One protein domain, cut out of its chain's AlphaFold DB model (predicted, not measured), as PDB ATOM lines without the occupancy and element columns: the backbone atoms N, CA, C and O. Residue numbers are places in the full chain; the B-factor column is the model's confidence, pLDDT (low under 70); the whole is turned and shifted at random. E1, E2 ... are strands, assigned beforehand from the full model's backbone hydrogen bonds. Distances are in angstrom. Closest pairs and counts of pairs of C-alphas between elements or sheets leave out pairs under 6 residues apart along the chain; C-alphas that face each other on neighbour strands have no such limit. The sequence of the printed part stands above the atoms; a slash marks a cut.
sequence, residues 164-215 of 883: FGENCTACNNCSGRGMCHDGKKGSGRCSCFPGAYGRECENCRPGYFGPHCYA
ATOM      1  N   PHE A 164      29.599 -32.530 -47.796       82.38
ATOM      2  CA  PHE A 164      29.899 -32.682 -46.368       82.38
ATOM      3  C   PHE A 164      30.123 -34.141 -45.930       82.38
ATOM      4  O   PHE A 164      29.654 -35.086 -46.565       82.38
ATOM      5  N   GLY A 165      30.836 -34.323 -44.816       74.56
ATOM      6  CA  GLY A 165      31.098 -35.630 -44.195       74.56
ATOM      7  C   GLY A 165      32.264 -36.421 -44.808       74.56
ATOM      8  O   GLY A 165      32.830 -36.045 -45.831       74.56
ATOM      9  N   GLU A 166      32.636 -37.540 -44.174       69.56
ATOM     10  CA  GLU A 166      33.779 -38.394 -44.572       69.56
ATOM     11  C   GLU A 166      33.666 -38.944 -46.007       69.56
ATOM     12  O   GLU A 166      34.686 -39.148 -46.660       69.56
ATOM     13  N   ASN A 167      32.437 -39.118 -46.509       73.75
ATOM     14  CA  ASN A 167      32.149 -39.614 -47.859       73.75
ATOM     15  C   ASN A 167      31.871 -38.496 -48.878       73.75
ATOM     16  O   ASN A 167      31.480 -38.801 -50.002       73.75
ATOM     17  N   CYS A 168      32.040 -37.222 -48.498       72.38
ATOM     18  CA  CYS A 168      31.702 -36.061 -49.323       72.38
ATOM     19  C   CYS A 168      30.304 -36.178 -49.952       72.38
ATOM     20  O   CYS A 168      30.160 -36.172 -51.172       72.38
ATOM     21  N   THR A 169      29.270 -36.305 -49.121       79.12
ATOM     22  CA  THR A 169      27.871 -36.351 -49.562       79.12
ATOM     23  C   THR A 169      27.419 -34.961 -50.000       79.12
ATOM     24  O   THR A 169      27.773 -33.976 -49.353       79.12
ATOM     25  N   ALA A 170      26.634 -34.860 -51.076       76.69
ATOM     26  CA  ALA A 170      26.092 -33.579 -51.526       76.69
ATOM     27  C   ALA A 170      25.244 -32.950 -50.418       76.69
ATOM     28  O   ALA A 170      24.359 -33.593 -49.856       76.69
ATOM     29  N   CYS A 171      25.520 -31.692 -50.095       76.12
ATOM     30  CA  CYS A 171      24.621 -30.919 -49.272       76.12
ATOM     31  C   CYS A 171      23.441 -30.471 -50.128       76.12
ATOM     32  O   CYS A 171      23.643 -29.885 -51.194       76.12
ATOM     33  N   ASN A 172      22.215 -30.732 -49.669       69.44
ATOM     34  CA  ASN A 172      21.026 -30.195 -50.319       69.44
ATOM     35  C   ASN A 172      21.173 -28.672 -50.345       69.44
ATOM     36  O   ASN A 172      21.331 -28.044 -49.298       69.44
ATOM     37  N   ASN A 173      21.215 -28.090 -51.544       69.69
ATOM     38  CA  ASN A 173      21.366 -26.654 -51.745       69.69
ATOM     39  C   ASN A 173      20.253 -25.964 -50.955       69.69
ATOM     40  O   ASN A 173      19.126 -26.079 -51.414       69.69
ATOM     41  N   CYS A 174      20.564 -25.353 -49.794       79.94
ATOM     42  CA  CYS A 174      19.662 -24.862 -48.728       79.94
ATOM     43  C   CYS A 174      18.575 -23.892 -49.226       79.94
ATOM     44  O   CYS A 174      18.555 -22.714 -48.872       79.94
ATOM     45  N   SER A 175      17.739 -24.377 -50.132       76.88
ATOM     46  CA  SER A 175      16.812 -23.689 -51.023       76.88
ATOM     47  C   SER A 175      17.365 -22.410 -51.676       76.88
ATOM     48  O   SER A 175      16.594 -21.536 -52.052       76.88
ATOM     49  N   GLY A 176      18.695 -22.250 -51.767       73.25
ATOM     50  CA  GLY A 176      19.348 -20.979 -52.132       73.25
ATOM     51  C   GLY A 176      19.154 -19.836 -51.115       73.25
ATOM     52  O   GLY A 176      19.529 -18.698 -51.384       73.25
ATOM     53  N   ARG A 177      18.575 -20.136 -49.943       78.19
ATOM     54  CA  ARG A 177      18.107 -19.206 -48.896       78.19
ATOM     55  C   ARG A 177      18.851 -19.373 -47.566       78.19
ATOM     56  O   ARG A 177      18.445 -18.842 -46.530       78.19
ATOM     57  N   GLY A 178      19.949 -20.116 -47.584       79.75
ATOM     58  CA  GLY A 178      20.809 -20.331 -46.433       79.75
ATOM     59  C   GLY A 178      22.164 -20.894 -46.833       79.75
ATOM     60  O   GLY A 178      22.398 -21.249 -47.988       79.75
ATOM     61  N   MET A 179      23.063 -20.985 -45.860       81.25
ATOM     62  CA  MET A 179      24.391 -21.566 -46.038       81.25
ATOM     63  C   MET A 179      24.437 -22.964 -45.426       81.25
ATOM     64  O   MET A 179      24.072 -23.147 -44.261       81.25
ATOM     65  N   CYS A 180      24.894 -23.945 -46.204       82.06
ATOM     66  CA  CYS A 180      25.147 -25.291 -45.702       82.06
ATOM     67  C   CYS A 180      26.451 -25.342 -44.898       82.06
ATOM     68  O   CYS A 180      27.453 -24.742 -45.284       82.06
ATOM     69  N   HIS A 181      26.449 -26.110 -43.808       84.25
ATOM     70  CA  HIS A 181      27.659 -26.497 -43.082       84.25
ATOM     71  C   HIS A 181      28.395 -27.615 -43.838       84.25
ATOM     72  O   HIS A 181      28.175 -28.801 -43.567       84.25
ATOM     73  N   ASP A 182      29.239 -27.220 -44.794       78.25
ATOM     74  CA  ASP A 182      29.979 -28.101 -45.705       78.25
ATOM     75  C   ASP A 182      31.405 -28.459 -45.223       78.25
ATOM     76  O   ASP A 182      31.845 -28.094 -44.129       78.25
ATOM     77  N   GLY A 183      32.109 -29.277 -46.012       73.44
ATOM     78  CA  GLY A 183      33.452 -29.777 -45.715       73.44
ATOM     79  C   GLY A 183      33.469 -31.117 -44.970       73.44
ATOM     80  O   GLY A 183      32.455 -31.621 -44.488       73.44
ATOM     81  N   LYS A 184      34.657 -31.722 -44.842       71.31
ATOM     82  CA  LYS A 184      34.825 -33.089 -44.303       71.31
ATOM     83  C   LYS A 184      34.296 -33.267 -42.864       71.31
ATOM     84  O   LYS A 184      33.887 -34.359 -42.486       71.31
ATOM     85  N   LYS A 185      34.276 -32.183 -42.074       72.81
ATOM     86  CA  LYS A 185      33.702 -32.122 -40.711       72.81
ATOM     87  C   LYS A 185      32.303 -31.481 -40.654       72.81
ATOM     88  O   LYS A 185      31.762 -31.325 -39.562       72.81
ATOM     89  N   GLY A 186      31.753 -31.064 -41.794       75.44
ATOM     90  CA  GLY A 186      30.429 -30.460 -41.899       75.44
ATOM     91  C   GLY A 186      29.318 -31.456 -41.567       75.44
ATOM     92  O   GLY A 186      29.468 -32.659 -41.784       75.44
ATOM     93  N   SER A 187      28.211 -30.958 -41.014       79.12
ATOM     94  CA  SER A 187      27.054 -31.772 -40.607       79.12
ATOM     95  C   SER A 187      25.961 -31.865 -41.672       79.12
ATOM     96  O   SER A 187      25.020 -32.635 -41.496       79.12
ATOM     97  N   GLY A 188      26.046 -31.058 -42.736       77.00
ATOM     98  CA  GLY A 188      25.011 -30.969 -43.770       77.00
ATOM     99  C   GLY A 188      23.771 -30.173 -43.366       77.00
ATOM    100  O   GLY A 188      22.802 -30.126 -44.115       77.00
ATOM    101  N   ARG A 189      23.768 -29.543 -42.184       83.44
ATOM    102  CA  ARG A 189      22.668 -28.678 -41.732       83.44
ATOM    103  C   ARG A 189      22.700 -27.326 -42.455       83.44
ATOM    104  O   ARG A 189      23.779 -26.843 -42.790       83.44
ATOM    105  N   CYS A 190      21.542 -26.687 -42.621       84.75
ATOM    106  CA  CYS A 190      21.416 -25.340 -43.184       84.75
ATOM    107  C   CYS A 190      21.275 -24.253 -42.103       84.75
ATOM    108  O   CYS A 190      20.523 -24.411 -41.138       84.75
ATOM    109  N   SER A 191      21.972 -23.129 -42.291       85.50
ATOM    110  CA  SER A 191      21.759 -21.869 -41.567       85.50
ATOM    111  C   SER A 191      21.022 -20.876 -42.472       85.50
ATOM    112  O   SER A 191      21.602 -20.407 -43.451       85.50
ATOM    113  N   CYS A 192      19.767 -20.546 -42.163       85.69
ATOM    114  CA  CYS A 192      18.924 -19.705 -43.024       85.69
ATOM    115  C   CYS A 192      19.233 -18.207 -42.909       85.69
ATOM    116  O   CYS A 192      19.525 -17.713 -41.818       85.69
ATOM    117  N   PHE A 193      19.138 -17.484 -44.030       82.00
ATOM    118  CA  PHE A 193      19.220 -16.022 -44.059       82.00
ATOM    119  C   PHE A 193      17.985 -15.374 -43.387       82.00
ATOM    120  O   PHE A 193      16.941 -16.024 -43.265       82.00
ATOM    121  N   PRO A 194      18.067 -14.107 -42.919       77.75
ATOM    122  CA  PRO A 194      16.937 -13.410 -42.301       77.75
ATOM    123  C   PRO A 194      15.712 -13.392 -43.221       77.75
ATOM    124  O   PRO A 194      15.832 -13.077 -44.397       77.75
ATOM    125  N   GLY A 195      14.543 -13.739 -42.680       73.38
ATOM    126  CA  GLY A 195      13.311 -13.878 -43.463       73.38
ATOM    127  C   GLY A 195      13.014 -15.310 -43.917       73.38
ATOM    128  O   GLY A 195      11.853 -15.593 -44.182       73.38
ATOM    129  N   ALA A 196      13.981 -16.239 -43.898       81.19
ATOM    130  CA  ALA A 196      13.769 -17.660 -44.205       81.19
ATOM    131  C   ALA A 196      13.789 -18.556 -42.945       81.19
ATOM    132  O   ALA A 196      14.429 -18.243 -41.936       81.19
ATOM    133  N   TYR A 197      13.073 -19.681 -42.982       85.19
ATOM    134  CA  TYR A 197      13.055 -20.718 -41.945       85.19
ATOM    135  C   TYR A 197      12.757 -22.103 -42.546       85.19
ATOM    136  O   TYR A 197      12.372 -22.222 -43.704       85.19
ATOM    137  N   GLY A 198      12.948 -23.159 -41.756       78.88
ATOM    138  CA  GLY A 198      12.849 -24.546 -42.220       78.88
ATOM    139  C   GLY A 198      14.175 -25.285 -42.065       78.88
ATOM    140  O   GLY A 198      15.185 -24.692 -41.679       78.88
ATOM    141  N   ARG A 199      14.169 -26.598 -42.295       77.00
ATOM    142  CA  ARG A 199      15.370 -27.437 -42.108       77.00
ATOM    143  C   ARG A 199      16.371 -27.283 -43.257       77.00
ATOM    144  O   ARG A 199      17.571 -27.435 -43.044       77.00
ATOM    145  N   GLU A 200      15.865 -26.932 -44.431       79.62
ATOM    146  CA  GLU A 200      16.568 -26.689 -45.690       79.62
ATOM    147  C   GLU A 200      16.327 -25.239 -46.177       79.62
ATOM    148  O   GLU A 200      16.589 -24.916 -47.333       79.62
ATOM    149  N   CYS A 201      15.860 -24.349 -45.289       84.88
ATOM    150  CA  CYS A 201      15.514 -22.941 -45.553       84.88
ATOM    151  C   CYS A 201      14.435 -22.732 -46.626       84.88
ATOM    152  O   CYS A 201      14.450 -21.755 -47.372       84.88
ATOM    153  N   GLU A 202      13.491 -23.661 -46.683       79.25
ATOM    154  CA  GLU A 202      12.457 -23.783 -47.702       79.25
ATOM    155  C   GLU A 202      11.310 -22.762 -47.563       79.25
ATOM    156  O   GLU A 202      10.679 -22.416 -48.562       79.25
ATOM    157  N   ASN A 203      11.085 -22.195 -46.371       81.81
ATOM    158  CA  ASN A 203       9.934 -21.330 -46.084       81.81
ATOM    159  C   ASN A 203      10.341 -19.874 -45.799       81.81
ATOM    160  O   ASN A 203      11.370 -19.630 -45.171       81.81
ATOM    161  N   CYS A 204       9.506 -18.902 -46.182       79.75
ATOM    162  CA  CYS A 204       9.653 -17.496 -45.780       79.75
ATOM    163  C   CYS A 204       8.768 -17.168 -44.568       79.75
ATOM    164  O   CYS A 204       7.673 -17.705 -44.415       79.75
ATOM    165  N   ARG A 205       9.237 -16.292 -43.676       79.81
ATOM    166  CA  ARG A 205       8.463 -15.789 -42.531       79.81
ATOM    167  C   ARG A 205       7.309 -14.890 -43.015       79.81
ATOM    168  O   ARG A 205       7.468 -14.244 -44.047       79.81
ATOM    169  N   PRO A 206       6.194 -14.775 -42.264       68.75
ATOM    170  CA  PRO A 206       5.080 -13.898 -42.634       68.75
ATOM    171  C   PRO A 206       5.542 -12.462 -42.933       68.75
ATOM    172  O   PRO A 206       6.291 -11.883 -42.144       68.75
ATOM    173  N   GLY A 207       5.118 -11.911 -44.075       63.78
ATOM    174  CA  GLY A 207       5.528 -10.586 -44.569       63.78
ATOM    175  C   GLY A 207       6.767 -10.579 -45.478       63.78
ATOM    176  O   GLY A 207       7.143  -9.514 -45.973       63.78
ATOM    177  N   TYR A 208       7.385 -11.742 -45.711       69.62
ATOM    178  CA  TYR A 208       8.527 -11.915 -46.608       69.62
ATOM    179  C   TYR A 208       8.193 -12.899 -47.732       69.62
ATOM    180  O   TYR A 208       7.664 -13.977 -47.468       69.62
ATOM    181  N   PHE A 209       8.535 -12.555 -48.976       69.88
ATOM    182  CA  PHE A 209       8.114 -13.304 -50.169       69.88
ATOM    183  C   PHE A 209       9.246 -13.403 -51.218       69.88
ATOM    184  O   PHE A 209      10.247 -12.684 -51.134       69.88
ATOM    185  N   GLY A 210       9.118 -14.316 -52.190       63.44
ATOM    186  CA  GLY A 210      10.097 -14.539 -53.271       63.44
ATOM    187  C   GLY A 210      11.283 -15.475 -52.927       63.44
ATOM    188  O   GLY A 210      11.413 -15.947 -51.795       63.44
ATOM    189  N   PRO A 211      12.194 -15.769 -53.882       62.34
ATOM    190  CA  PRO A 211      13.303 -16.714 -53.766       62.34
ATOM    191  C   PRO A 211      14.361 -16.276 -52.758       62.34
ATOM    192  O   PRO A 211      15.145 -17.116 -52.326       62.34
ATOM    193  N   HIS A 212      14.345 -15.009 -52.341       69.12
ATOM    194  CA  HIS A 212      15.239 -14.448 -51.332       69.12
ATOM    195  C   HIS A 212      14.520 -14.003 -50.048       69.12
ATOM    196  O   HIS A 212      15.178 -13.441 -49.178       69.12
ATOM    197  N   CYS A 213      13.212 -14.273 -49.911       72.25
ATOM    198  CA  CYS A 213      12.384 -13.856 -48.775       72.25
ATOM    199  C   CYS A 213      12.615 -12.378 -48.404       72.25
ATOM    200  O   CYS A 213      13.149 -12.097 -47.333       72.25
ATOM    201  N   TYR A 214      12.245 -11.437 -49.280       72.06
ATOM    202  CA  TYR A 214      12.338  -9.992 -49.016       72.06
ATOM    203  C   TYR A 214      11.051  -9.438 -48.403       72.06
ATOM    204  O   TYR A 214       9.967  -9.937 -48.696       72.06
ATOM    205  N   ALA A 215      11.174  -8.406 -47.559       65.56
ATOM    206  CA  ALA A 215      10.029  -7.724 -46.958       65.56
ATOM    207  C   ALA A 215       9.250  -6.945 -48.027       65.56
ATOM    208  O   ALA A 215       9.838  -6.143 -48.755       65.56
TER     209      ALA A 215
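AT A GLANCE: This is residues 164 to 215 of the 883 residues of the protein "Hypothetical protein" of Palpitomonas bilix (UniProt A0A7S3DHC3). This is a thin rod with little regular structure, mostly loops strung along a tiny antiparallel hairpin, E1 and E2, in its middle. Residues 164 to 168 and the link from E1 to E2 reach toward one end, while residues 193 to 215 wind in small loops toward the other. The printed part has 52 residues, with no named helix and two named strands, E1 then E2, all strand by class though they hold only 6 residues. It is only just loose, close to compact, with a radius of gyration of the C-alphas of 12.1 A and spans of 40 by 12 by 12 A.

IN THESE COORDINATES: E1, residues 178 to 180, measures 6.6 A from C-alpha 178 at (20.809, -20.331, -46.433). E2, residues 190 to 192, measures 6.2 A and ends at C-alpha 192 at (18.924, -19.705, -43.024).

HOW THE PARTS SIT: E1 and E2 form a hairpin, antiparallel at 161 degrees between directions. C-alphas 179 and 191 face each other at 5.2 A. N 179 and O 191 are within hydrogen-bond range at 2.9 A. Residues 196 to 197 pair briefly with 203 to 204, antiparallel.

THE WHOLE: The C-alphas farthest apart, of Glu 166 and Gly 207, are 39.6 A apart. The printed part has no cut. The link from E1 to E2 is short. Mean pLDDT of the printed part is 76.2; residues 206 to 212 are among those under 70.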